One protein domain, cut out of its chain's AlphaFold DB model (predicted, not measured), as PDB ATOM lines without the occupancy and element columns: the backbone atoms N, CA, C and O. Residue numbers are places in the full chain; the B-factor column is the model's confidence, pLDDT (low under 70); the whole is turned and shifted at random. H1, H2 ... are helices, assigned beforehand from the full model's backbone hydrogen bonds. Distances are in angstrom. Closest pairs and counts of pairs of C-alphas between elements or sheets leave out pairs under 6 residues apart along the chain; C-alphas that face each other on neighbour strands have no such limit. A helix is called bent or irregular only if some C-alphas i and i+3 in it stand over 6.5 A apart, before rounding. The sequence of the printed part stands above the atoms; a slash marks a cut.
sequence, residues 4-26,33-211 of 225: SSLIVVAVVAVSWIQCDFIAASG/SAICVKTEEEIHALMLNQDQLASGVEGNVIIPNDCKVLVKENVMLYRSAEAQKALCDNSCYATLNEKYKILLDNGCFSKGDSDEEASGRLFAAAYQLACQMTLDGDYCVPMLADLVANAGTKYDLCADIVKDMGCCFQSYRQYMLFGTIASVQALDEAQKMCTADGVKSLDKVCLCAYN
ATOM      1  N   SER A   4     133.640 124.959 173.040       32.47
ATOM      2  CA  SER A   4     134.217 124.817 171.701       32.47
ATOM      3  C   SER A   4     133.338 125.395 170.585       32.47
ATOM      4  O   SER A   4     133.853 125.725 169.533       32.47
ATOM      5  N   SER A   5     132.027 125.567 170.784       30.11
ATOM      6  CA  SER A   5     131.127 125.990 169.696       30.11
ATOM      7  C   SER A   5     131.124 127.495 169.396       30.11
ATOM      8  O   SER A   5     130.668 127.862 168.322       30.11
ATOM      9  N   LEU A   6     131.614 128.361 170.297       29.55
ATOM     10  CA  LEU A   6     131.672 129.812 170.036       29.55
ATOM     11  C   LEU A   6     132.989 130.245 169.373       29.55
ATOM     12  O   LEU A   6     132.971 131.101 168.495       29.55
ATOM     13  N   ILE A   7     134.112 129.609 169.724       35.53
ATOM     14  CA  ILE A   7     135.435 129.894 169.133       35.53
ATOM     15  C   ILE A   7     135.478 129.454 167.655       35.53
ATOM     16  O   ILE A   7     136.082 130.121 166.817       35.53
ATOM     17  N   VAL A   8     134.753 128.378 167.314       34.25
ATOM     18  CA  VAL A   8     134.622 127.841 165.945       34.25
ATOM     19  C   VAL A   8     133.998 128.857 164.981       34.25
ATOM     20  O   VAL A   8     134.367 128.882 163.814       34.25
ATOM     21  N   VAL A   9     133.127 129.759 165.446       32.84
ATOM     22  CA  VAL A   9     132.554 130.800 164.575       32.84
ATOM     23  C   VAL A   9     133.583 131.898 164.276       32.84
ATOM     24  O   VAL A   9     133.590 132.425 163.179       32.84
ATOM     25  N   ALA A  10     134.529 132.201 165.165       35.44
ATOM     26  CA  ALA A  10     135.525 133.247 164.896       35.44
ATOM     27  C   ALA A  10     136.716 132.768 164.040       35.44
ATOM     28  O   ALA A  10     137.287 133.565 163.299       35.44
ATOM     29  N   VAL A  11     137.081 131.480 164.118       37.88
ATOM     30  CA  VAL A  11     138.170 130.894 163.305       37.88
ATOM     31  C   VAL A  11     137.661 130.361 161.957       37.88
ATOM     32  O   VAL A  11     138.393 130.418 160.975       37.88
ATOM     33  N   VAL A  12     136.407 129.885 161.882       36.25
ATOM     34  CA  VAL A  12     135.825 129.278 160.664       36.25
ATOM     35  C   VAL A  12     134.766 130.167 159.997       36.25
ATOM     36  O   VAL A  12     134.550 130.042 158.796       36.25
ATOM     37  N   ALA A  13     134.151 131.122 160.705       32.28
ATOM     38  CA  ALA A  13     133.303 132.143 160.082       32.28
ATOM     39  C   ALA A  13     134.074 133.449 159.834       32.28
ATOM     40  O   ALA A  13     133.579 134.545 160.072       32.28
ATOM     41  N   VAL A  14     135.222 133.337 159.160       36.09
ATOM     42  CA  VAL A  14     135.364 134.158 157.952       36.09
ATOM     43  C   VAL A  14     134.511 133.461 156.894       36.09
ATOM     44  O   VAL A  14     134.996 132.878 155.927       36.09
ATOM     45  N   SER A  15     133.189 133.464 157.110       30.11
ATOM     46  CA  SER A  15     132.259 133.424 156.002       30.11
ATOM     47  C   SER A  15     132.744 134.548 155.117       30.11
ATOM     48  O   SER A  15     132.723 135.689 155.558       30.11
ATOM     49  N   TRP A  16     133.411 134.210 154.018       33.25
ATOM     50  CA  TRP A  16     133.064 134.583 152.655       33.25
ATOM     51  C   TRP A  16     132.010 135.696 152.567       33.25
ATOM     52  O   TRP A  16     130.999 135.552 151.886       33.25
ATOM     53  N   ILE A  17     132.217 136.804 153.276       31.62
ATOM     54  CA  ILE A  17     131.508 138.039 153.042       31.62
ATOM     55  C   ILE A  17     132.175 138.497 151.760       31.62
ATOM     56  O   ILE A  17     133.281 139.040 151.735       31.62
ATOM     57  N   GLN A  18     131.511 138.143 150.664       29.17
ATOM     58  CA  GLN A  18     131.414 139.012 149.515       29.17
ATOM     59  C   GLN A  18     131.017 140.383 150.070       29.17
ATOM     60  O   GLN A  18     129.841 140.723 150.153       29.17
ATOM     61  N   CYS A  19     131.999 141.147 150.545       25.91
ATOM     62  CA  CYS A  19     131.856 142.579 150.588       25.91
ATOM     63  C   CYS A  19     131.877 142.929 149.112       25.91
ATOM     64  O   CYS A  19     132.944 143.055 148.510       25.91
ATOM     65  N   ASP A  20     130.687 142.983 148.517       25.05
ATOM     66  CA  ASP A  20     130.453 143.830 147.369       25.05
ATOM     67  C   ASP A  20     130.934 145.211 147.800       25.05
ATOM     68  O   ASP A  20     130.226 145.975 148.455       25.05
ATOM     69  N   PHE A  21     132.205 145.490 147.512       32.78
ATOM     70  CA  PHE A  21     132.783 146.805 147.649       32.78
ATOM     71  C   PHE A  21     132.125 147.627 146.545       32.78
ATOM     72  O   PHE A  21     132.669 147.828 145.459       32.78
ATOM     73  N   ILE A  22     130.894 148.070 146.799       31.33
ATOM     74  CA  ILE A  22     130.423 149.306 146.210       31.33
ATOM     75  C   ILE A  22     131.411 150.312 146.772       31.33
ATOM     76  O   ILE A  22     131.364 150.620 147.960       31.33
ATOM     77  N   ALA A  23     132.369 150.733 145.941       33.09
ATOM     78  CA  ALA A  23     133.170 151.907 146.219       33.09
ATOM     79  C   ALA A  23     132.173 152.976 146.658       33.09
ATOM     80  O   ALA A  23     131.371 153.439 145.847       33.09
ATOM     81  N   ALA A  24     132.119 153.250 147.962       32.72
ATOM     82  CA  ALA A  24     131.181 154.196 148.520       32.72
ATOM     83  C   ALA A  24     131.659 155.571 148.064       32.72
ATOM     84  O   ALA A  24     132.377 156.277 148.765       32.72
ATOM     85  N   SER A  25     131.276 155.942 146.844       33.12
ATOM     86  CA  SER A  25     131.328 157.291 146.311       33.12
ATOM     87  C   SER A  25     130.272 158.118 147.045       33.12
ATOM     88  O   SER A  25     129.266 158.540 146.481       33.12
ATOM     89  N   GLY A  26     130.466 158.282 148.350       28.86
ATOM     90  CA  GLY A  26     129.753 159.217 149.190       28.86
ATOM     91  C   GLY A  26     130.714 160.345 149.509       28.86
ATOM     92  O   GLY A  26     131.593 160.190 150.355       28.86
ATOM     93  N   SER A  33     142.551 162.814 155.852       76.06
ATOM     94  CA  SER A  33     143.852 163.339 155.463       76.06
ATOM     95  C   SER A  33     143.934 163.361 153.932       76.06
ATOM     96  O   SER A  33     143.421 162.466 153.254       76.06
ATOM     97  N   ALA A  34     144.593 164.374 153.368       84.88
ATOM     98  CA  ALA A  34     144.799 164.461 151.921       84.88
ATOM     99  C   ALA A  34     145.501 163.206 151.357       84.88
ATOM    100  O   ALA A  34     145.330 162.873 150.187       84.88
ATOM    101  N   ILE A  35     146.257 162.494 152.202       88.31
ATOM    102  CA  ILE A  35     146.924 161.234 151.869       88.31
ATOM    103  C   ILE A  35     145.902 160.118 151.628       88.31
ATOM    104  O   ILE A  35     146.055 159.387 150.654       88.31
ATOM    105  N   CYS A  36     144.857 160.008 152.457       89.00
ATOM    106  CA  CYS A  36     143.817 158.990 152.289       89.00
ATOM    107  C   CYS A  36     143.084 159.158 150.956       89.00
ATOM    108  O   CYS A  36     143.079 158.237 150.147       89.00
ATOM    109  N   VAL A  37     142.567 160.363 150.692       87.88
ATOM    110  CA  VAL A  37     141.822 160.658 149.454       87.88
ATOM    111  C   VAL A  37     142.690 160.415 148.224       87.88
ATOM    112  O   VAL A  37     142.291 159.697 147.314       87.88
ATOM    113  N   LYS A  38     143.919 160.943 148.223       90.00
ATOM    114  CA  LYS A  38     144.845 160.761 147.104       90.00
ATOM    115  C   LYS A  38     145.160 159.284 146.853       90.00
ATOM    116  O   LYS A  38     145.218 158.852 145.709       90.00
ATOM    117  N   THR A  39     145.382 158.507 147.912       90.06
ATOM    118  CA  THR A  39     145.724 157.083 147.777       90.06
ATOM    119  C   THR A  39     144.523 156.270 147.283       90.06
ATOM    120  O   THR A  39     144.696 155.387 146.447       90.06
ATOM    121  N   GLU A  40     143.306 156.588 147.734       88.88
ATOM    122  CA  GLU A  40     142.062 155.996 147.219       88.88
ATOM    123  C   GLU A  40     141.860 156.308 145.725       88.88
ATOM    124  O   GLU A  40     141.546 155.408 144.944       88.88
ATOM    125  N   GLU A  41     142.101 157.553 145.302       85.25
ATOM    126  CA  GLU A  41     142.057 157.961 143.891       85.25
ATOM    127  C   GLU A  41     143.110 157.229 143.046       85.25
ATOM    128  O   GLU A  41     142.813 156.784 141.936       85.25
ATOM    129  N   GLU A  42     144.325 157.048 143.569       87.94
ATOM    130  CA  GLU A  42     145.384 156.279 142.904       87.94
ATOM    131  C   GLU A  42     145.000 154.799 142.749       87.94
ATOM    132  O   GLU A  42     145.191 154.236 141.672       87.94
ATOM    133  N   ILE A  43     144.413 154.171 143.777       88.25
ATOM    134  CA  ILE A  43     143.890 152.797 143.680       88.25
ATOM    135  C   ILE A  43     142.776 152.722 142.632       88.25
ATOM    136  O   ILE A  43     142.767 151.801 141.815       88.25
ATOM    137  N   HIS A  44     141.860 153.695 142.610       84.25
ATOM    138  CA  HIS A  44     140.814 153.757 141.593       84.25
ATOM    139  C   HIS A  44     141.426 153.836 140.192       84.25
ATOM    140  O   HIS A  44     141.092 153.020 139.336       84.25
ATOM    141  N   ALA A  45     142.374 154.745 139.966       82.25
ATOM    142  CA  ALA A  45     143.028 154.910 138.673       82.25
ATOM    143  C   ALA A  45     143.706 153.620 138.177       82.25
ATOM    144  O   ALA A  45     143.630 153.317 136.988       82.25
ATOM    145  N   LEU A  46     144.295 152.818 139.075       83.44
ATOM    146  CA  LEU A  46     144.870 151.508 138.730       83.44
ATOM    147  C   LEU A  46     143.822 150.518 138.195       83.44
ATOM    148  O   LEU A  46     144.147 149.652 137.384       83.44
ATOM    149  N   MET A  47     142.558 150.637 138.603       80.38
ATOM    150  CA  MET A  47     141.460 149.774 138.145       80.38
ATOM    151  C   MET A  47     140.823 150.214 136.815       80.38
ATOM    152  O   MET A  47     139.919 149.527 136.317       80.38
ATOM    153  N   LEU A  48     141.254 151.346 136.254       72.31
ATOM    154  CA  LEU A  48     140.793 151.869 134.969       72.31
ATOM    155  C   LEU A  48     141.750 151.438 133.849       72.31
ATOM    156  O   LEU A  48     142.962 151.347 134.043       72.31
ATOM    157  N   ASN A  49     141.227 151.154 132.656       67.00
ATOM    158  CA  ASN A  49     142.074 150.961 131.472       67.00
ATOM    159  C   ASN A  49     142.419 152.315 130.801       67.00
ATOM    160  O   ASN A  49     141.816 153.342 131.117       67.00
ATOM    161  N   GLN A  50     143.395 152.333 129.879       56.56
ATOM    162  CA  GLN A  50     143.848 153.571 129.210       56.56
ATOM    163  C   GLN A  50     142.714 154.314 128.482       56.56
ATOM    164  O   GLN A  50     142.662 155.543 128.534       56.56
ATOM    165  N   ASP A  51     141.777 153.586 127.870       56.31
ATOM    166  CA  ASP A  51     140.639 154.179 127.161       56.31
ATOM    167  C   ASP A  51     139.632 154.825 128.129       56.31
ATOM    168  O   ASP A  51     139.113 155.905 127.852       56.31
ATOM    169  N   GLN A  52     139.397 154.225 129.300       58.94
ATOM    170  CA  GLN A  52     138.547 154.765 130.370       58.94
ATOM    171  C   GLN A  52     139.163 156.009 131.012       58.94
ATOM    172  O   GLN A  52     138.452 156.978 131.280       58.94
ATOM    173  N   LEU A  53     140.488 156.010 131.192       58.28
ATOM    174  CA  LEU A  53     141.229 157.165 131.698       58.28
ATOM    175  C   LEU A  53     141.146 158.364 130.735       58.28
ATOM    176  O   LEU A  53     141.084 159.508 131.178       58.28
ATOM    177  N   ALA A  54     141.140 158.104 129.423       56.50
ATOM    178  CA  ALA A  54     141.130 159.134 128.384       56.50
ATOM    179  C   ALA A  54     139.726 159.657 128.029       56.50
ATOM    180  O   ALA A  54     139.591 160.810 127.621       56.50
ATOM    181  N   SER A  55     138.685 158.826 128.154       56.62
ATOM    182  CA  SER A  55     137.324 159.167 127.711       56.62
ATOM    183  C   SER A  55     136.371 159.590 128.831       56.62
ATOM    184  O   SER A  55     135.326 160.159 128.531       56.62
ATOM    185  N   GLY A  56     136.702 159.349 130.108       50.88
ATOM    186  CA  GLY A  56     135.861 159.734 131.252       50.88
ATOM    187  C   GLY A  56     134.493 159.036 131.300       50.88
ATOM    188  O   GLY A  56     133.637 159.414 132.096       50.88
ATOM    189  N   VAL A  57     134.271 158.035 130.442       50.56
ATOM    190  CA  VAL A  57     133.023 157.280 130.329       50.56
ATOM    191  C   VAL A  57     133.297 155.831 130.717       50.56
ATOM    192  O   VAL A  57     134.026 155.115 130.028       50.56
ATOM    193  N   GLU A  58     132.663 155.365 131.795       52.91
ATOM    194  CA  GLU A  58     132.531 153.936 132.104       52.91
ATOM    195  C   GLU A  58     131.560 153.285 131.101       52.91
ATOM    196  O   GLU A  58     130.416 152.960 131.404       52.91
ATOM    197  N   GLY A  59     131.985 153.152 129.843       44.84
ATOM    198  CA  GLY A  59     131.230 152.413 128.836       44.84
ATOM    199  C   GLY A  59     131.145 150.935 129.223       44.84
ATOM    200  O   GLY A  59     132.128 150.365 129.695       44.84
ATOM    201  N   ASN A  60     129.985 150.312 128.989       44.38
ATOM    202  CA  ASN A  60     129.570 148.956 129.404       44.38
ATOM    203  C   ASN A  60     130.488 147.767 129.018       44.38
ATOM    204  O   ASN A  60     130.115 146.617 129.243       44.38
ATOM    205  N   VAL A  61     131.673 147.995 128.455       49.47
ATOM    206  CA  VAL A  61     132.682 146.961 128.199       49.47
ATOM    207  C   VAL A  61     133.989 147.401 128.845       49.47
ATOM    208  O   VAL A  61     134.876 147.978 128.222       49.47
ATOM    209  N   ILE A  62     134.086 147.146 130.145       52.94
ATOM    210  CA  ILE A  62     135.318 147.334 130.901       52.94
ATOM    211  C   ILE A  62     136.281 146.213 130.495       52.94
ATOM    212  O   ILE A  62     136.040 145.053 130.827       52.94
ATOM    213  N   ILE A  63     137.376 146.542 129.806       58.09
ATOM    214  CA  ILE A  63     138.464 145.580 129.576       58.09
ATOM    215  C   ILE A  63     139.139 145.321 130.937       58.09
ATOM    216  O   ILE A  63     139.618 146.284 131.543       58.09
ATOM    217  N   PRO A  64     139.157 144.078 131.457       63.81
ATOM    218  CA  PRO A  64     139.817 143.760 132.719       63.81
ATOM    219  C   PRO A  64     141.316 144.070 132.638       63.81
ATOM    220  O   PRO A  64     141.965 143.706 131.661       63.81
ATOM    221  N   ASN A  65     141.860 144.719 133.668       76.06
ATOM    222  CA  ASN A  65     143.301 144.834 133.886       76.06
ATOM    223  C   ASN A  65     143.681 144.064 135.166       76.06
ATOM    224  O   ASN A  65     142.810 143.782 135.998       76.06
ATOM    225  N   ASP A  66     144.962 143.729 135.325       79.44
ATOM    226  CA  ASP A  66     145.449 142.901 136.439       79.44
ATOM    227  C   ASP A  66     145.061 143.462 137.818       79.44
ATOM    228  O   ASP A  66     144.659 142.700 138.697       79.44
ATOM    229  N   CYS A  67     145.110 144.789 137.995       83.88
ATOM    230  CA  CYS A  67     144.738 145.468 139.238       83.88
ATOM    231  C   CYS A  67     143.249 145.331 139.553       83.88
ATOM    232  O   CYS A  67     142.870 145.061 140.686       83.88
ATOM    233  N   LYS A  68     142.386 145.508 138.550       80.38
ATOM    234  CA  LYS A  68     140.932 145.415 138.702       80.38
ATOM    235  C   LYS A  68     140.503 143.996 139.041       80.38
ATOM    236  O   LYS A  68     139.598 143.820 139.852       80.38
ATOM    237  N   VAL A  69     141.123 143.002 138.406       78.06
ATOM    238  CA  VAL A  69     140.903 141.593 138.748       78.06
ATOM    239  C   VAL A  69     141.327 141.363 140.193       78.06
ATOM    240  O   VAL A  69     140.523 140.875 140.977       78.06
ATOM    241  N   LEU A  70     142.523 141.816 140.572       83.06
ATOM    242  CA  LEU A  70     143.056 141.595 141.911       83.06
ATOM    243  C   LEU A  70     142.262 142.306 143.018       83.06
ATOM    244  O   LEU A  70     142.036 141.701 144.053       83.06
ATOM    245  N   VAL A  71     141.780 143.537 142.811       79.69
ATOM    246  CA  VAL A  71     140.935 144.246 143.797       79.69
ATOM    247  C   VAL A  71     139.566 143.581 143.951       79.69
ATOM    248  O   VAL A  71     139.017 143.547 145.049       79.69
ATOM    249  N   LYS A  72     139.003 143.048 142.859       74.88
ATOM    250  CA  LYS A  72     137.745 142.287 142.911       74.88
ATOM    251  C   LYS A  72     137.926 140.908 143.534       74.88
ATOM    252  O   LYS A  72     136.977 140.354 144.084       74.88
ATOM    253  N   GLU A  73     139.116 140.338 143.419       73.88
ATOM    254  CA  GLU A  73     139.468 139.101 144.086       73.88
ATOM    255  C   GLU A  73     139.769 139.355 145.565       73.88
ATOM    256  O   GLU A  73     140.623 140.152 145.935       73.88
ATOM    257  N   ASN A  74     139.119 138.609 146.453       80.12
ATOM    258  CA  ASN A  74     139.574 138.578 147.833       80.12
ATOM    259  C   ASN A  74     140.863 137.723 147.897       80.12
ATOM    260  O   ASN A  74     140.866 136.517 147.619       80.12
ATOM    261  N   VAL A  75     141.993 138.363 148.210       85.88
ATOM    262  CA  VAL A  75     143.324 137.721 148.232       85.88
ATOM    263  C   VAL A  75     143.471 136.675 149.345       85.88
ATOM    264  O   VAL A  75     144.382 135.856 149.290       85.88
ATOM    265  N   MET A  76     142.535 136.647 150.301       87.56
ATOM    266  CA  MET A  76     142.444 135.631 151.357       87.56
ATOM    267  C   MET A  76     141.571 134.429 150.986       87.56
ATOM    268  O   MET A  76     141.478 133.492 151.778       87.56
ATOM    269  N   LEU A  77     140.905 134.427 149.822       84.25
ATOM    270  CA  LEU A  77     140.145 133.248 149.391       84.25
ATOM    271  C   LEU A  77     141.084 132.059 149.193       84.25
ATOM    272  O   LEU A  77     142.194 132.202 148.674       84.25
ATOM    273  N   TYR A  78     140.594 130.878 149.558       83.81
ATOM    274  CA  TYR A  78     141.298 129.634 149.294       83.81
ATOM    275  C   TYR A  78     141.605 129.464 147.802       83.81
ATOM    276  O   TYR A  78     140.740 129.661 146.944       83.81
ATOM    277  N   ARG A  79     142.842 129.061 147.518       88.19
ATOM    278  CA  ARG A  79     143.381 128.753 146.193       88.19
ATOM    279  C   ARG A  79     144.363 127.590 146.333       88.19
ATOM    280  O   ARG A  79     144.950 127.419 147.399       88.19
ATOM    281  N   SER A  80     144.586 126.828 145.258       90.56
ATOM    282  CA  SER A  80     145.717 125.889 145.225       90.56
ATOM    283  C   SER A  80     147.043 126.647 145.354       90.56
ATOM    284  O   SER A  80     147.097 127.854 145.097       90.56
ATOM    285  N   ALA A  81     148.129 125.955 145.697       90.31
ATOM    286  CA  ALA A  81     149.453 126.570 145.796       90.31
ATOM    287  C   ALA A  81     149.882 127.264 144.487       90.31
ATOM    288  O   ALA A  81     150.432 128.364 144.518       90.31
ATOM    289  N   GLU A  82     149.573 126.676 143.327       93.94
ATOM    290  CA  GLU A  82     149.878 127.250 142.011       93.94
ATOM    291  C   GLU A  82     149.057 128.511 141.738       93.94
ATOM    292  O   GLU A  82     149.585 129.500 141.226       93.94
ATOM    293  N   ALA A  83     147.773 128.501 142.102       92.12
ATOM    294  CA  ALA A  83     146.899 129.658 141.950       92.12
ATOM    295  C   ALA A  83     147.261 130.783 142.936       92.12
ATOM    296  O   ALA A  83     147.238 131.955 142.560       92.12
ATOM    297  N   GLN A  84     147.668 130.447 144.164       93.88
ATOM    298  CA  GLN A  84     148.188 131.417 145.129       93.88
ATOM    299  C   GLN A  84     149.501 132.029 144.636       93.88
ATOM    300  O   GLN A  84     149.686 133.244 144.697       93.88
ATOM    301  N   LYS A  85     150.386 131.212 144.059       94.38
ATOM    302  CA  LYS A  85     151.601 131.696 143.407       94.38
ATOM    303  C   LYS A  85     151.292 132.648 142.253       94.38
ATOM    304  O   LYS A  85     151.907 133.706 142.183       94.38
ATOM    305  N   ALA A  86     150.337 132.314 141.385       93.00
ATOM    306  CA  ALA A  86     149.923 133.184 140.283       93.00
ATOM    307  C   ALA A  86     149.366 134.528 140.784       93.00
ATOM    308  O   ALA A  86     149.697 135.572 140.226       93.00
ATOM    309  N   LEU A  87     148.594 134.517 141.875       92.50
ATOM    310  CA  LEU A  87     148.134 135.732 142.549       92.50
ATOM    311  C   LEU A  87     149.310 136.567 143.082       92.50
ATOM    312  O   LEU A  87     149.353 137.773 142.862       92.50
ATOM    313  N   CYS A  88     150.307 135.935 143.702       93.94
ATOM    314  CA  CYS A  88     151.521 136.603 144.184       93.94
ATOM    315  C   CYS A  88     152.500 137.014 143.067       93.94
ATOM    316  O   CYS A  88     153.396 137.831 143.283       93.94
ATOM    317  N   ASP A  89     152.363 136.465 141.867       94.06
ATOM    318  CA  ASP A  89     153.112 136.875 140.681       94.06
ATOM    319  C   ASP A  89     152.342 137.895 139.825       94.06
ATOM    320  O   ASP A  89     152.895 138.395 138.846       94.06
ATOM    321  N   ASN A  90     151.112 138.256 140.217       91.38
ATOM    322  CA  ASN A  90     150.329 139.297 139.561       91.38
ATOM    323  C   ASN A  90     151.100 140.626 139.563       91.38
ATOM    324  O   ASN A  90     151.599 141.083 140.596       91.38
ATOM    325  N   SER A  91     151.166 141.256 138.390       90.31
ATOM    326  CA  SER A  91     151.963 142.460 138.151       90.31
ATOM    327  C   SER A  91     151.554 143.646 139.033       90.31
ATOM    328  O   SER A  91     152.394 144.481 139.365       90.31
ATOM    329  N   CYS A  92     150.290 143.702 139.458       92.00
ATOM    330  CA  CYS A  92     149.742 144.796 140.248       92.00
ATOM    331  C   CYS A  92     149.785 144.555 141.762       92.00
ATOM    332  O   CYS A  92     149.549 145.483 142.539       92.00
ATOM    333  N   TYR A  93     150.104 143.334 142.206       94.31
ATOM    334  CA  TYR A  93     150.043 142.977 143.623       94.31
ATOM    335  C   TYR A  93     150.925 143.883 144.484       94.31
ATOM    336  O   TYR A  93     150.452 144.438 145.474       94.31
ATOM    337  N   ALA A  94     152.188 144.073 144.088       94.56
ATOM    338  CA  ALA A  94     153.136 144.902 144.831       94.56
ATOM    339  C   ALA A  94     152.630 146.347 144.971       94.56
ATOM    340  O   ALA A  94     152.605 146.895 146.070       94.56
ATOM    341  N   THR A  95     152.147 146.934 143.872       94.25
ATOM    342  CA  THR A  95     151.617 148.301 143.862       94.25
ATOM    343  C   THR A  95     150.393 148.438 144.760       94.25
ATOM    344  O   THR A  95     150.331 149.366 145.562       94.25
ATOM    345  N   LEU A  96     149.426 147.521 144.670       93.69
ATOM    346  CA  LEU A  96     148.238 147.563 145.525       93.69
ATOM    347  C   LEU A  96     148.596 147.363 146.999       93.69
ATOM    348  O   LEU A  96     148.104 148.109 147.842       93.69
ATOM    349  N   ASN A  97     149.499 146.431 147.308       95.25
ATOM    350  CA  ASN A  97     149.969 146.206 148.672       95.25
ATOM    351  C   ASN A  97     150.597 147.476 149.278       95.25
ATOM    352  O   ASN A  97     150.264 147.857 150.399       95.25
ATOM    353  N   GLU A  98     151.438 148.189 148.520       94.94
ATOM    354  CA  GLU A  98     152.014 149.469 148.955       94.94
ATOM    355  C   GLU A  98     150.943 150.530 149.234       94.94
ATOM    356  O   GLU A  98     150.992 151.208 150.263       94.94
ATOM    357  N   LYS A  99     149.938 150.664 148.358       93.94
ATOM    358  CA  LYS A  99     148.846 151.630 148.552       93.94
ATOM    359  C   LYS A  99     147.984 151.281 149.763       93.94
ATOM    360  O   LYS A  99     147.702 152.156 150.581       93.94
ATOM    361  N   TYR A 100     147.625 150.012 149.937       94.12
ATOM    362  CA  TYR A 100     146.871 149.562 151.106       94.12
ATOM    363  C   TYR A 100     147.656 149.735 152.409       94.12
ATOM    364  O   TYR A 100     147.073 150.125 153.420       94.12
ATOM    365  N   LYS A 101     148.982 149.551 152.389       93.12
ATOM    366  CA  LYS A 101     149.841 149.864 153.538       93.12
ATOM    367  C   LYS A 101     149.799 151.349 153.900       93.12
ATOM    368  O   LYS A 101     149.652 151.668 155.077       93.12
ATOM    369  N   ILE A 102     149.862 152.248 152.915       93.25
ATOM    370  CA  ILE A 102     149.732 153.696 153.149       93.25
ATOM    371  C   ILE A 102     148.380 154.016 153.799       93.25
ATOM    372  O   ILE A 102     148.343 154.772 154.770       93.25
ATOM    373  N   LEU A 103     147.284 153.427 153.309       92.12
ATOM    374  CA  LEU A 103     145.956 153.633 153.895       92.12
ATOM    375  C   LEU A 103     145.884 153.163 155.357       92.12
ATOM    376  O   LEU A 103     145.331 153.869 156.202       92.12
ATOM    377  N   LEU A 104     146.473 152.002 155.668       91.31
ATOM    378  CA  LEU A 104     146.545 151.473 157.033       91.31
ATOM    379  C   LEU A 104     147.348 152.386 157.965       91.31
ATOM    380  O   LEU A 104     146.867 152.732 159.042       91.31
ATOM    381  N   ASP A 105     148.536 152.816 157.538       91.62
ATOM    382  CA  ASP A 105     149.432 153.646 158.352       91.62
ATOM    383  C   ASP A 105     148.860 155.040 158.641       91.62
ATOM    384  O   ASP A 105     149.235 155.676 159.625       91.62
ATOM    385  N   ASN A 106     147.945 155.514 157.792       90.25
ATOM    386  CA  ASN A 106     147.314 156.827 157.913       90.25
ATOM    387  C   ASN A 106     145.890 156.771 158.491       90.25
ATOM    388  O   ASN A 106     145.204 157.793 158.493       90.25
ATOM    389  N   GLY A 107     145.438 155.608 158.982       89.06
ATOM    390  CA  GLY A 107     144.127 155.468 159.627       89.06
ATOM    391  C   GLY A 107     142.949 155.767 158.697       89.06
ATOM    392  O   GLY A 107     141.920 156.274 159.134       89.06
ATOM    393  N   CYS A 108     143.085 155.478 157.401       88.94
ATOM    394  CA  CYS A 108     142.097 155.870 156.390       88.94
ATOM    395  C   CYS A 108     140.778 155.083 156.452       88.94
ATOM    396  O   CYS A 108     139.827 155.420 155.758       88.94
ATOM    397  N   PHE A 109     140.707 154.048 157.293       87.38
ATOM    398  CA  PHE A 109     139.525 153.201 157.466       87.38
ATOM    399  C   PHE A 109     138.671 153.577 158.680       87.38
ATOM    400  O   PHE A 109     137.669 152.919 158.921       87.38
ATOM    401  N   SER A 110     139.012 154.631 159.431       79.69
ATOM    402  CA  SER A 110     138.279 155.056 160.640       79.69
ATOM    403  C   SER A 110     136.930 155.742 160.353       79.69
ATOM    404  O   SER A 110     136.526 156.677 161.047       79.69
ATOM    405  N   LYS A 111     136.249 155.322 159.285       67.44
ATOM    406  CA  LYS A 111     134.916 155.770 158.876       67.44
ATOM    407  C   LYS A 111     133.918 154.641 159.116       67.44
ATOM    408  O   LYS A 111     134.234 153.491 158.845       67.44
ATOM    409  N   GLY A 112     132.702 155.004 159.519       67.38
ATOM    410  CA  GLY A 112     131.614 154.044 159.709       67.38
ATOM    411  C   GLY A 112     131.543 153.505 161.134       67.38
ATOM    412  O   GLY A 112     131.991 154.163 162.079       67.38
ATOM    413  N   ASP A 113     130.924 152.339 161.286       81.56
ATOM    414  CA  ASP A 113     130.945 151.597 162.545       81.56
ATOM    415  C   ASP A 113     132.222 150.748 162.693       81.56
ATOM    416  O   ASP A 113     133.059 150.659 161.791       81.56
ATOM    417  N   SER A 114     132.406 150.145 163.871       81.19
ATOM    418  CA  SER A 114     133.610 149.368 164.179       81.19
ATOM    419  C   SER A 114     133.802 148.145 163.284       81.19
ATOM    420  O   SER A 114     134.938 147.704 163.108       81.19
ATOM    421  N   ASP A 115     132.717 147.587 162.745       80.00
ATOM    422  CA  ASP A 115     132.761 146.385 161.918       80.00
ATOM    423  C   ASP A 115     133.120 146.749 160.470       80.00
ATOM    424  O   ASP A 115     133.915 146.046 159.836       80.00
ATOM    425  N   GLU A 116     132.626 147.885 159.970       80.56
ATOM    426  CA  GLU A 116     133.039 148.473 158.690       80.56
ATOM    427  C   GLU A 116     134.522 148.881 158.702       80.56
ATOM    428  O   GLU A 116     135.268 148.513 157.786       80.56
ATOM    429  N   GLU A 117     134.985 149.557 159.763       84.69
ATOM    430  CA  GLU A 117     136.403 149.902 159.936       84.69
ATOM    431  C   GLU A 117     137.277 148.637 159.940       84.69
ATOM    432  O   GLU A 117     138.264 148.547 159.201       84.69
ATOM    433  N   ALA A 118     136.917 147.645 160.762       85.44
ATOM    434  CA  ALA A 118     137.651 146.389 160.866       85.44
ATOM    435  C   ALA A 118     137.706 145.655 159.518       85.44
ATOM    436  O   ALA A 118     138.757 145.144 159.131       85.44
ATOM    437  N   SER A 119     136.602 145.643 158.770       86.38
ATOM    438  CA  SER A 119     136.531 145.006 157.453       86.38
ATOM    439  C   SER A 119     137.452 145.683 156.438       86.38
ATOM    440  O   SER A 119     138.195 144.998 155.732       86.38
ATOM    441  N   GLY A 120     137.467 147.019 156.391       87.38
ATOM    442  CA  GLY A 120     138.367 147.775 155.515       87.38
ATOM    443  C   GLY A 120     139.843 147.554 155.857       87.38
ATOM    444  O   GLY A 120     140.666 147.304 154.972       87.38
ATOM    445  N   ARG A 121     140.176 147.557 157.153       91.12
ATOM    446  CA  ARG A 121     141.539 147.295 157.637       91.12
ATOM    447  C   ARG A 121     141.989 145.866 157.342       91.12
ATOM    448  O   ARG A 121     143.119 145.683 156.895       91.12
ATOM    449  N   LEU A 122     141.128 144.868 157.546       91.12
ATOM    450  CA  LEU A 122     141.415 143.474 157.194       91.12
ATOM    451  C   LEU A 122     141.631 143.320 155.690       91.12
ATOM    452  O   LEU A 122     142.623 142.733 155.276       91.12
ATOM    453  N   PHE A 123     140.770 143.908 154.860       90.12
ATOM    454  CA  PHE A 123     140.943 143.854 153.411       90.12
ATOM    455  C   PHE A 123     142.296 144.433 152.968       90.12
ATOM    456  O   PHE A 123     143.020 143.810 152.194       90.12
ATOM    457  N   ALA A 124     142.687 145.589 153.506       91.69
ATOM    458  CA  ALA A 124     143.982 146.192 153.210       91.69
ATOM    459  C   ALA A 124     145.162 145.359 153.748       91.69
ATOM    460  O   ALA A 124     146.166 145.172 153.060       91.69
ATOM    461  N   ALA A 125     145.051 144.830 154.969       93.12
ATOM    462  CA  ALA A 125     146.103 144.033 155.602       93.12
ATOM    463  C   ALA A 125     146.266 142.648 154.962       93.12
ATOM    464  O   ALA A 125     147.342 142.057 155.048       93.12
ATOM    465  N   ALA A 126     145.238 142.144 154.278       93.81
ATOM    466  CA  ALA A 126     145.276 140.864 153.585       93.81
ATOM    467  C   ALA A 126     146.407 140.798 152.551       93.81
ATOM    468  O   ALA A 126     147.075 139.771 152.432       93.81
ATOM    469  N   TYR A 127     146.696 141.911 151.872       94.25
ATOM    470  CA  TYR A 127     147.788 141.998 150.899       94.25
ATOM    471  C   TYR A 127     149.176 141.799 151.527       94.25
ATOM    472  O   TYR A 127     150.101 141.330 150.861       94.25
ATOM    473  N   GLN A 128     149.323 142.072 152.823       94.56
ATOM    474  CA  GLN A 128     150.571 141.833 153.542       94.56
ATOM    475  C   GLN A 128     150.725 140.366 153.974       94.56
ATOM    476  O   GLN A 128     151.850 139.929 154.194       94.56
ATOM    477  N   LEU A 129     149.632 139.599 154.081       94.88
ATOM    478  CA  LEU A 129     149.656 138.199 154.518       94.88
ATOM    479  C   LEU A 129     149.530 137.190 153.370       94.88
ATOM    480  O   LEU A 129     150.129 136.122 153.451       94.88
ATOM    481  N   ALA A 130     148.767 137.481 152.315       94.31
ATOM    482  CA  ALA A 130     148.368 136.461 151.341       94.31
ATOM    483  C   ALA A 130     149.549 135.803 150.604       94.31
ATOM    484  O   ALA A 130     149.453 134.645 150.195       94.31
ATOM    485  N   CYS A 131     150.685 136.492 150.495       95.69
ATOM    486  CA  CYS A 131     151.913 135.952 149.909       95.69
ATOM    487  C   CYS A 131     152.953 135.483 150.934       95.69
ATOM    488  O   CYS A 131     154.089 135.202 150.557       95.69
ATOM    489  N   GLN A 132     152.582 135.388 152.214       96.12
ATOM    490  CA  GLN A 132     153.432 134.818 153.248       96.12
ATOM    491  C   GLN A 132     153.540 133.306 153.075       96.12
ATOM    492  O   GLN A 132     152.533 132.599 152.983       96.12
ATOM    493  N   MET A 133     154.777 132.822 153.093       95.62
ATOM    494  CA  MET A 133     155.100 131.405 153.037       95.62
ATOM    495  C   MET A 133     155.792 130.949 154.326       95.62
ATOM    496  O   MET A 133     156.367 131.755 155.072       95.62
ATOM    497  N   THR A 134     155.728 129.647 154.582       93.44
ATOM    498  CA  THR A 134     156.569 128.960 155.564       93.44
ATOM    499  C   THR A 134     158.007 128.839 155.055       93.44
ATOM    500  O   THR A 134     158.312 129.131 153.897       93.44
ATOM    501  N   LEU A 135     158.905 128.365 155.924       90.31
ATOM    502  CA  LEU A 135     160.270 127.993 155.537       90.31
ATOM    503  C   LEU A 135     160.292 126.900 154.454       90.31
ATOM    504  O   LEU A 135     161.189 126.892 153.615       90.31
ATOM    505  N   ASP A 136     159.306 126.004 154.477       91.00
ATOM    506  CA  ASP A 136     159.208 124.856 153.572       91.00
ATOM    507  C   ASP A 136     158.589 125.221 152.211       91.00
ATOM    508  O   ASP A 136     158.559 124.399 151.298       91.00
ATOM    509  N   GLY A 137     158.159 126.477 152.041       92.00
ATOM    510  CA  GLY A 137     157.622 126.987 150.782       92.00
ATOM    511  C   GLY A 137     156.107 126.836 150.629       92.00
ATOM    512  O   GLY A 137     155.593 127.010 149.525       92.00
ATOM    513  N   ASP A 138     155.379 126.565 151.711       94.19
ATOM    514  CA  ASP A 138     153.919 126.501 151.686       94.19
ATOM    515  C   ASP A 138     153.310 127.872 151.976       94.19
ATOM    516  O   ASP A 138     153.706 128.555 152.921       94.19
ATOM    517  N   TYR A 139     152.312 128.281 151.193       95.38
ATOM    518  CA  TYR A 139     151.583 129.520 151.457       95.38
ATOM    519  C   TYR A 139     150.682 129.375 152.687       95.38
ATOM    520  O   TYR A 139     149.873 128.450 152.779       95.38
ATOM    521  N   CYS A 140     150.749 130.353 153.592       93.94
ATOM    522  CA  CYS A 140     149.985 130.335 154.839       93.94
ATOM    523  C   CYS A 140     148.462 130.307 154.627       93.94
ATOM    524  O   CYS A 140     147.747 129.683 155.410       93.94
ATOM    525  N   VAL A 141     147.955 130.987 153.591       91.81
ATOM    526  CA  VAL A 141     146.508 131.098 153.337       91.81
ATOM    527  C   VAL A 141     145.898 129.774 152.852       91.81
ATOM    528  O   VAL A 141     144.977 129.292 153.512       91.81
ATOM    529  N   PRO A 142     146.406 129.133 151.778       90.75
ATOM    530  CA  PRO A 142     145.990 127.782 151.406       90.75
ATOM    531  C   PRO A 142     146.143 126.770 152.541       90.75
ATOM    532  O   PRO A 142     145.206 126.028 152.802       90.75
ATOM    533  N   MET A 143     147.260 126.806 153.281       91.31
ATOM    534  CA  MET A 143     147.496 125.898 154.409       91.31
ATOM    535  C   MET A 143     146.393 125.991 155.472       91.31
ATOM    536  O   MET A 143     145.869 124.966 155.896       91.31
ATOM    537  N   LEU A 144     146.009 127.205 155.890       89.31
ATOM    538  CA  LEU A 144     144.917 127.392 156.849       89.31
ATOM    539  C   LEU A 144     143.612 126.773 156.333       89.31
ATOM    540  O   LEU A 144     142.930 126.061 157.067       89.31
ATOM    541  N   ALA A 145     143.266 127.042 155.077       85.19
ATOM    542  CA  ALA A 145     142.036 126.544 154.479       85.19
ATOM    543  C   ALA A 145     142.033 125.013 154.331       85.19
ATOM    544  O   ALA A 145     141.023 124.387 154.648       85.19
ATOM    545  N   ASP A 146     143.150 124.411 153.918       87.50
ATOM    546  CA  ASP A 146     143.295 122.958 153.802       87.50
ATOM    547  C   ASP A 146     143.197 122.280 155.176       87.50
ATOM    548  O   ASP A 146     142.485 121.287 155.326       87.50
ATOM    549  N   LEU A 147     143.842 122.838 156.207       88.38
ATOM    550  CA  LEU A 147     143.746 122.324 157.578       88.38
ATOM    551  C   LEU A 147     142.309 122.398 158.106       88.38
ATOM    552  O   LEU A 147     141.799 121.412 158.631       88.38
ATOM    553  N   VAL A 148     141.620 123.527 157.904       85.50
ATOM    554  CA  VAL A 148     140.202 123.687 158.281       85.50
ATOM    555  C   VAL A 148     139.309 122.693 157.531       85.50
ATOM    556  O   VAL A 148     138.429 122.078 158.136       85.50
ATOM    557  N   ALA A 149     139.531 122.506 156.228       84.75
ATOM    558  CA  ALA A 149     138.763 121.563 155.421       84.75
ATOM    559  C   ALA A 149     138.977 120.108 155.875       84.75
ATOM    560  O   ALA A 149     138.011 119.346 155.965       84.75
ATOM    561  N   ASN A 150     140.216 119.736 156.209       85.75
ATOM    562  CA  ASN A 150     140.587 118.387 156.641       85.75
ATOM    563  C   ASN A 150     140.124 118.060 158.070       85.75
ATOM    564  O   ASN A 150     139.737 116.924 158.342       85.75
ATOM    565  N   ALA A 151     140.114 119.050 158.964       82.94
ATOM    566  CA  ALA A 151     139.612 118.931 160.333       82.94
ATOM    567  C   ALA A 151     138.125 118.509 160.383       82.94
ATOM    568  O   ALA A 151     137.697 117.736 161.247       82.94
ATOM    569  N   GLY A 152     137.310 118.990 159.441       76.56
ATOM    570  CA  GLY A 152     135.884 118.674 159.384       76.56
ATOM    571  C   GLY A 152     135.088 119.254 160.564       76.56
ATOM    572  O   GLY A 152     135.395 120.315 161.094       76.56
ATOM    573  N   THR A 153     134.002 118.588 160.976       74.50
ATOM    574  CA  THR A 153     133.039 119.142 161.962       74.50
ATOM    575  C   THR A 153     133.312 118.757 163.418       74.50
ATOM    576  O   THR A 153     132.647 119.260 164.326       74.50
ATOM    577  N   LYS A 154     134.263 117.853 163.660       76.38
ATOM    578  CA  LYS A 154     134.658 117.382 164.993       76.38
ATOM    579  C   LYS A 154     136.176 117.373 165.074       76.38
ATOM    580  O   LYS A 154     136.782 116.311 164.984       76.38
ATOM    581  N   TYR A 155     136.743 118.559 165.221       78.25
ATOM    582  CA  TYR A 155     138.181 118.752 165.259       78.25
ATOM    583  C   TYR A 155     138.635 119.311 166.600       78.25
ATOM    584  O   TYR A 155     137.878 119.985 167.310       78.25
ATOM    585  N   ASP A 156     139.884 119.024 166.928       85.88
ATOM    586  CA  ASP A 156     140.643 119.714 167.947       85.88
ATOM    587  C   ASP A 156     141.398 120.874 167.288       85.88
ATOM    588  O   ASP A 156     142.300 120.675 166.477       85.88
ATOM    589  N   LEU A 157     141.018 122.112 167.623       84.81
ATOM    590  CA  LEU A 157     141.621 123.314 167.034       84.81
ATOM    591  C   LEU A 157     143.146 123.309 167.160       84.81
ATOM    592  O   LEU A 157     143.837 123.824 166.281       84.81
ATOM    593  N   CYS A 158     143.665 122.747 168.249       88.12
ATOM    594  CA  CYS A 158     145.084 122.753 168.473       88.12
ATOM    595  C   CYS A 158     145.820 121.704 167.652       88.12
ATOM    596  O   CYS A 158     146.738 122.041 166.902       88.12
ATOM    597  N   ALA A 159     145.423 120.447 167.809       86.19
ATOM    598  CA  ALA A 159     146.088 119.311 167.204       86.19
ATOM    599  C   ALA A 159     145.886 119.254 165.687       86.19
ATOM    600  O   ALA A 159     146.820 118.847 165.002       86.19
ATOM    601  N   ASP A 160     144.725 119.690 165.187       85.94
ATOM    602  CA  ASP A 160     144.348 119.526 163.778       85.94
ATOM    603  C   ASP A 160     144.618 120.776 162.923       85.94
ATOM    604  O   ASP A 160     144.608 120.689 161.698       85.94
ATOM    605  N   ILE A 161     144.825 121.952 163.538       88.56
ATOM    606  CA  ILE A 161     145.004 123.219 162.803       88.56
ATOM    607  C   ILE A 161     146.213 124.004 163.318       88.56
ATOM    608  O   ILE A 161     147.208 124.154 162.613       88.56
ATOM    609  N   VAL A 162     146.148 124.537 164.542       89.38
ATOM    610  CA  VAL A 162     147.123 125.536 165.025       89.38
ATOM    611  C   VAL A 162     148.544 124.975 165.081       89.38
ATOM    612  O   VAL A 162     149.496 125.670 164.727       89.38
ATOM    613  N   LYS A 163     148.692 123.720 165.509       89.44
ATOM    614  CA  LYS A 163     149.986 123.038 165.573       89.44
ATOM    615  C   LYS A 163     150.663 122.958 164.205       89.44
ATOM    616  O   LYS A 163     151.858 123.240 164.119       89.44
ATOM    617  N   ASP A 164     149.907 122.611 163.170       91.38
ATOM    618  CA  ASP A 164     150.443 122.369 161.829       91.38
ATOM    619  C   ASP A 164     150.628 123.672 161.040       91.38
ATOM    620  O   ASP A 164     151.523 123.764 160.205       91.38
ATOM    621  N   MET A 165     149.883 124.728 161.377       90.69
ATOM    622  CA  MET A 165     150.132 126.069 160.842       90.69
ATOM    623  C   MET A 165     151.495 126.654 161.251       90.69
ATOM    624  O   MET A 165     152.046 127.499 160.543       90.69
ATOM    625  N   GLY A 166     152.026 126.288 162.422       90.94
ATOM    626  CA  GLY A 166     153.314 126.788 162.907       90.94
ATOM    627  C   GLY A 166     153.411 128.322 162.901       90.94
ATOM    628  O   GLY A 166     152.590 129.011 163.506       90.94
ATOM    629  N   CYS A 167     154.408 128.880 162.201       93.25
ATOM    630  CA  CYS A 167     154.603 130.336 162.142       93.25
ATOM    631  C   CYS A 167     153.445 131.077 161.452       93.25
ATOM    632  O   CYS A 167     153.175 132.238 161.779       93.25
ATOM    633  N   CYS A 168     152.732 130.407 160.535       94.62
ATOM    634  CA  CYS A 168     151.600 130.993 159.824       94.62
ATOM    635  C   CYS A 168     150.460 131.328 160.780       94.62
ATOM    636  O   CYS A 168     149.753 132.303 160.546       94.62
ATOM    637  N   PHE A 169     150.300 130.570 161.872       94.12
ATOM    638  CA  PHE A 169     149.293 130.870 162.888       94.12
ATOM    639  C   PHE A 169     149.544 132.244 163.509       94.12
ATOM    640  O   PHE A 169     148.638 133.072 163.584       94.12
ATOM    641  N   GLN A 170     150.788 132.525 163.897       93.00
ATOM    642  CA  GLN A 170     151.120 133.807 164.502       93.00
ATOM    643  C   GLN A 170     151.073 134.947 163.477       93.00
ATOM    644  O   GLN A 170     150.591 136.027 163.807       93.00
ATOM    645  N   SER A 171     151.507 134.725 162.232       94.00
ATOM    646  CA  SER A 171     151.343 135.709 161.149       94.00
ATOM    647  C   SER A 171     149.866 136.027 160.878       94.00
ATOM    648  O   SER A 171     149.499 137.196 160.759       94.00
ATOM    649  N   TYR A 172     148.999 135.010 160.873       93.12
ATOM    650  CA  TYR A 172     147.548 135.183 160.780       93.12
ATOM    651  C   TYR A 172     146.992 135.933 161.993       93.12
ATOM    652  O   TYR A 172     146.167 136.831 161.850       93.12
ATOM    653  N   ARG A 173     147.493 135.646 163.197       92.56
ATOM    654  CA  ARG A 173     147.098 136.368 164.406       92.56
ATOM    655  C   ARG A 173     147.473 137.848 164.363       92.56
ATOM    656  O   ARG A 173     146.654 138.677 164.747       92.56
ATOM    657  N   GLN A 174     148.653 138.193 163.848       93.50
ATOM    658  CA  GLN A 174     149.047 139.592 163.625       93.50
ATOM    659  C   GLN A 174     148.152 140.282 162.593       93.50
ATOM    660  O   GLN A 174     147.758 141.428 162.793       93.50
ATOM    661  N   TYR A 175     147.771 139.576 161.528       93.56
ATOM    662  CA  TYR A 175     146.777 140.054 160.568       93.56
ATOM    663  C   TYR A 175     145.407 140.309 161.224       93.56
ATOM    664  O   TYR A 175     144.780 141.336 160.978       93.56
ATOM    665  N   MET A 176     144.957 139.447 162.136       91.94
ATOM    666  CA  MET A 176     143.664 139.635 162.801       91.94
ATOM    667  C   MET A 176     143.635 140.797 163.806       91.94
ATOM    668  O   MET A 176     142.546 141.215 164.191       91.94
ATOM    669  N   LEU A 177     144.781 141.397 164.166       91.44
ATOM    670  CA  LEU A 177     144.827 142.662 164.925       91.44
ATOM    671  C   LEU A 177     144.234 143.852 164.150       91.44
ATOM    672  O   LEU A 177     143.930 144.890 164.739       91.44
ATOM    673  N   PHE A 178     144.075 143.713 162.831       90.00
ATOM    674  CA  PHE A 178     143.357 144.675 161.997       90.00
ATOM    675  C   PHE A 178     141.834 144.486 162.040       90.00
ATOM    676  O   PHE A 178     141.115 145.367 161.579       90.00
ATOM    677  N   GLY A 179     141.356 143.369 162.594       87.69
ATOM    678  CA  GLY A 179     139.943 143.039 162.725       87.69
ATOM    679  C   GLY A 179     139.313 143.527 164.029       87.69
ATOM    680  O   GLY A 179     139.769 144.476 164.667       87.69
ATOM    681  N   THR A 180     138.241 142.848 164.439       85.00
ATOM    682  CA  THR A 180     137.518 143.170 165.674       85.00
ATOM    683  C   THR A 180     138.219 142.595 166.907       85.00
ATOM    684  O   THR A 180     138.947 141.601 166.841       85.00
ATOM    685  N   ILE A 181     137.933 143.172 168.080       85.75
ATOM    686  CA  ILE A 181     138.441 142.676 169.372       85.75
ATOM    687  C   ILE A 181     138.060 141.204 169.595       85.75
ATOM    688  O   ILE A 181     138.869 140.433 170.107       85.75
ATOM    689  N   ALA A 182     136.855 140.798 169.185       84.56
ATOM    690  CA  ALA A 182     136.386 139.424 169.336       84.56
ATOM    691  C   ALA A 182     137.242 138.434 168.530       84.56
ATOM    692  O   ALA A 182     137.615 137.377 169.041       84.56
ATOM    693  N   SER A 183     137.606 138.787 167.294       79.00
ATOM    694  CA  SER A 183     138.478 137.956 166.462       79.00
ATOM    695  C   SER A 183     139.884 137.814 167.049       79.00
ATOM    696  O   SER A 183     140.454 136.724 167.021       79.00
ATOM    697  N   VAL A 184     140.427 138.890 167.627       83.81
ATOM    698  CA  VAL A 184     141.726 138.861 168.320       83.81
ATOM    699  C   VAL A 184     141.668 137.943 169.541       83.81
ATOM    700  O   VAL A 184     142.517 137.066 169.693       83.81
ATOM    701  N   GLN A 185     140.634 138.089 170.372       88.25
ATOM    702  CA  GLN A 185     140.453 137.267 171.571       88.25
ATOM    703  C   GLN A 185     140.333 135.776 171.241       88.25
ATOM    704  O   GLN A 185     140.944 134.955 171.920       88.25
ATOM    705  N   ALA A 186     139.615 135.417 170.175       84.44
ATOM    706  CA  ALA A 186     139.482 134.022 169.757       84.44
ATOM    707  C   ALA A 186     140.838 133.375 169.417       84.44
ATOM    708  O   ALA A 186     141.087 132.218 169.762       84.44
ATOM    709  N   LEU A 187     141.737 134.121 168.772       88.62
ATOM    710  CA  LEU A 187     143.076 133.633 168.440       88.62
ATOM    711  C   LEU A 187     144.022 133.633 169.641       88.62
ATOM    712  O   LEU A 187     144.840 132.723 169.764       88.62
ATOM    713  N   ASP A 188     143.892 134.600 170.550       88.94
ATOM    714  CA  ASP A 188     144.616 134.599 171.827       88.94
ATOM    715  C   ASP A 188     144.252 133.369 172.670       88.94
ATOM    716  O   ASP A 188     145.124 132.712 173.248       88.94
ATOM    717  N   GLU A 189     142.966 133.017 172.713       89.44
ATOM    718  CA  GLU A 189     142.485 131.809 173.375       89.44
ATOM    719  C   GLU A 189     143.027 130.545 172.703       89.44
ATOM    720  O   GLU A 189     143.532 129.662 173.400       89.44
ATOM    721  N   ALA A 190     143.002 130.475 171.367       89.00
ATOM    722  CA  ALA A 190     143.580 129.364 170.610       89.00
ATOM    723  C   ALA A 190     145.076 129.183 170.908       89.00
ATOM    724  O   ALA A 190     145.518 128.076 171.227       89.00
ATOM    725  N   GLN A 191     145.845 130.276 170.900       90.94
ATOM    726  CA  GLN A 191     147.265 130.257 171.243       90.94
ATOM    727  C   GLN A 191     147.483 129.751 172.672       90.94
ATOM    728  O   GLN A 191     148.357 128.913 172.913       90.94
ATOM    729  N   LYS A 192     146.691 130.246 173.630       91.25
ATOM    730  CA  LYS A 192     146.797 129.870 175.043       91.25
ATOM    731  C   LYS A 192     146.488 128.392 175.266       91.25
ATOM    732  O   LYS A 192     147.242 127.736 175.983       91.25
ATOM    733  N   MET A 193     145.415 127.879 174.663       90.44
ATOM    734  CA  MET A 193     145.052 126.459 174.733       90.44
ATOM    735  C   MET A 193     146.182 125.594 174.178       90.44
ATOM    736  O   MET A 193     146.690 124.723 174.875       90.44
ATOM    737  N   CYS A 194     146.683 125.921 172.988       91.25
ATOM    738  CA  CYS A 194     147.756 125.149 172.383       91.25
ATOM    739  C   CYS A 194     149.082 125.185 173.121       91.25
ATOM    740  O   CYS A 194     149.808 124.192 173.169       91.25
ATOM    741  N   THR A 195     149.410 126.335 173.703       91.69
ATOM    742  CA  THR A 195     150.604 126.453 174.536       91.69
ATOM    743  C   THR A 195     150.473 125.570 175.778       91.69
ATOM    744  O   THR A 195     151.449 124.937 176.181       91.69
ATOM    745  N   ALA A 196     149.273 125.482 176.368       90.94
ATOM    746  CA  ALA A 196     149.000 124.582 177.488       90.94
ATOM    747  C   ALA A 196     149.108 123.098 177.088       90.94
ATOM    748  O   ALA A 196     149.601 122.298 177.883       90.94
ATOM    749  N   ASP A 197     148.762 122.760 175.844       90.00
ATOM    750  CA  ASP A 197     148.914 121.417 175.262       90.00
ATOM    751  C   ASP A 197     150.351 121.113 174.787       90.00
ATOM    752  O   ASP A 197     150.643 120.041 174.254       90.00
ATOM    753  N   GLY A 198     151.288 122.039 175.014       90.75
ATOM    754  CA  GLY A 198     152.714 121.851 174.759       90.75
ATOM    755  C   GLY A 198     153.163 122.153 173.329       90.75
ATOM    756  O   GLY A 198     154.317 121.867 172.992       90.75
ATOM    757  N   VAL A 199     152.307 122.752 172.494       90.06
ATOM    758  CA  VAL A 199     152.706 123.252 171.172       90.06
ATOM    759  C   VAL A 199     153.657 124.434 171.351       90.06
ATOM    760  O   VAL A 199     153.383 125.384 172.084       90.06
ATOM    761  N   LYS A 200     154.816 124.363 170.693       87.69
ATOM    762  CA  LYS A 200     155.893 125.356 170.806       87.69
ATOM    763  C   LYS A 200     155.919 126.275 169.587       87.69
ATOM    764  O   LYS A 200     155.423 125.914 168.527       87.69
ATOM    765  N   SER A 201     156.582 127.422 169.727       83.94
ATOM    766  CA  SER A 201     156.848 128.380 168.640       83.94
ATOM    767  C   SER A 201     155.617 129.090 168.060       83.94
ATOM    768  O   SER A 201     155.734 129.733 167.021       83.94
ATOM    769  N   LEU A 202     154.460 129.034 168.733       85.75
ATOM    770  CA  LEU A 202     153.259 129.795 168.350       85.75
ATOM    771  C   LEU A 202     153.385 131.302 168.615       85.75
ATOM    772  O   LEU A 202     152.519 132.082 168.241       85.75
ATOM    773  N   ASP A 203     154.455 131.725 169.280       85.50
ATOM    774  CA  ASP A 203     154.808 133.119 169.520       85.50
ATOM    775  C   ASP A 203     155.576 133.755 168.348       85.50
ATOM    776  O   ASP A 203     155.716 134.979 168.300       85.50
ATOM    777  N   LYS A 204     156.039 132.949 167.384       90.31
ATOM    778  CA  LYS A 204     156.902 133.390 166.284       90.31
ATOM    779  C   LYS A 204     156.119 133.541 164.986       90.31
ATOM    780  O   LYS A 204     155.622 132.561 164.443       90.31
ATOM    781  N   VAL A 205     156.066 134.763 164.465       91.81
ATOM    782  CA  VAL A 205     155.609 135.026 163.092       91.81
ATOM    783  C   VAL A 205     156.579 134.418 162.077       91.81
ATOM    784  O   VAL A 205     157.757 134.204 162.383       91.81
ATOM    785  N   CYS A 206     156.111 134.171 160.855       94.50
ATOM    786  CA  CYS A 206     156.989 133.741 159.771       94.50
ATOM    787  C   CYS A 206     158.029 134.818 159.418       94.50
ATOM    788  O   CYS A 206     157.866 135.998 159.736       94.50
ATOM    789  N   LEU A 207     159.125 134.410 158.772       93.88
ATOM    790  CA  LEU A 207     160.163 135.348 158.344       93.88
ATOM    791  C   LEU A 207     159.699 136.149 157.126       93.88
ATOM    792  O   LEU A 207     159.080 135.593 156.214       93.88
ATOM    793  N   CYS A 208     160.043 137.436 157.079       93.50
ATOM    794  CA  CYS A 208     159.668 138.284 155.947       93.50
ATOM    795  C   CYS A 208     160.400 137.919 154.651       93.50
ATOM    796  O   CYS A 208     159.871 138.144 153.567       93.50
ATOM    797  N   ALA A 209     161.566 137.271 154.754       92.50
ATOM    798  CA  ALA A 209     162.293 136.724 153.606       92.50
ATOM    799  C   ALA A 209     161.454 135.730 152.771       92.50
ATOM    800  O   ALA A 209     161.744 135.517 151.597       92.50
ATOM    801  N   TYR A 210     160.402 135.144 153.361       93.62
ATOM    802  CA  TYR A 210     159.463 134.230 152.696       93.62
ATOM    803  C   TYR A 210     158.140 134.902 152.317       93.62
ATOM    804  O   TYR A 210     157.123 134.239 152.128       93.62
ATOM    805  N   ASN A 211     158.140 136.226 152.207       94.12
ATOM    806  CA  ASN A 211     157.034 136.989 151.659       94.12
ATOM    807  C   ASN A 211     157.581 137.976 150.633       94.12
ATOM    808  O   ASN A 211     158.166 139.008 150.970       94.12
TER     809      ASN A 211
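What this domain is: This is residues 4 to 26 and 33 to 211 of the 225 residues of an uncharacterized protein of Globisporangium ultimum (strain ATCC 200006 / CBS 805.95 / DAOM BR144) (UniProt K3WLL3). Two groups of helices follow each other along an elongated body and join where H7 packs on H10. In one group H6 stands between H2 and H7, and little H3 lies beyond H2 at the far end; in the other, the hairpins H8 with H9 and H10 with H11 pack together, with H1 on H11. The printed part has 202 residues, with eleven named helices, H1 to H11 in chain order, and no named strand: all helix. It is compact by its radius of gyration of the C-alphas, 18.3 A, yet spans 61 by 37 by 31 A.

Where its parts are: Find C-alpha 4 at (134.217, 124.817, 171.701), where H1, residues 4 to 12, begins. After the cut come H2, residues 34 to 46, 18.5 A long; H3, 50 to 55; H4, 66 to 72; and H5, 81 to 88. H6, residues 93 to 105, runs 18.2 A. Look for H7 from C-alpha 114 at (133.610, 149.368, 164.179) to residue 129, 21.8 A, with a kink of 29 degrees near residue 123. Then read H8, residues 140 to 151, 16.4 A; H9, 157 to 165, only just irregular, with C-alphas 160 and 163 6.9 A apart; and H10, 167 to 176, 14.4 A. H11, residues 181 to 196, runs 22.5 A to C-alpha 196 at (149.000, 124.582, 177.488).

How they stand to each other: Start at H1, which touches residues 182 to 187 of H11 at a steep tilt of 65 degrees; the closest C-alphas, of Ala 10 and Ser 183, are 5.8 A apart. H2 touches H6 at a shallow tilt of 19 degrees, opposite ways, closest at the C-alphas of Cys 36 and Leu 103, 6.0 A. H3 touches no helix. H4 and H6 only just touch, with 3 pairs of C-alphas within 8 A, closest Cys 67 and Tyr 93 at 7.3 A. H5 touches no helix but is near H8; their closest C-alphas, of Ala 81 and Pro 142, are 6.7 A apart. The hairpin of H6 and H7 has its closest C-alphas at Tyr 100 and Ala 124, 4.9 A. Residues 122 to 129 of H7 touch H10, closest at the C-alphas of Ala 125 and Tyr 175, 6.4 A. H8 and H9 form a hairpin, with the C-alphas of Leu 147 and Ile 161 closest, 5.4 A. H9 is about perpendicular to H11, at 87 degrees, and touches its residues 190 to 194, closest at Cys 158 and Cys 194, whose C-alphas are 5.3 A apart. H10 and H11 form a hairpin at a shallow tilt of 23 degrees, closest at the C-alphas of Met 176 and Val 184, 5.9 A. Every O i to N i+4 pair is within hydrogen-bond range in H2, H3, H4, H5, H6, H8, H10 and H11; the counts are 10 of 12 in H7, 3 of 5 in H9 and 2 of 5 in H1, where 2 of 6 O i to N i+3 pairs are within range.

The domain as a whole: The two C-alphas farthest apart, of Ser 55 and Gly 198, are 62.0 A apart. Residues 27 to 32 are not printed; C-alphas 26 and 33 are 16.0 A apart across the cut. Of the links printed whole, none is long. Confidence is under 70 at residues 4 to 26, 49 to 64 and 111 to 112; the mean pLDDT of the printed part is 79.3.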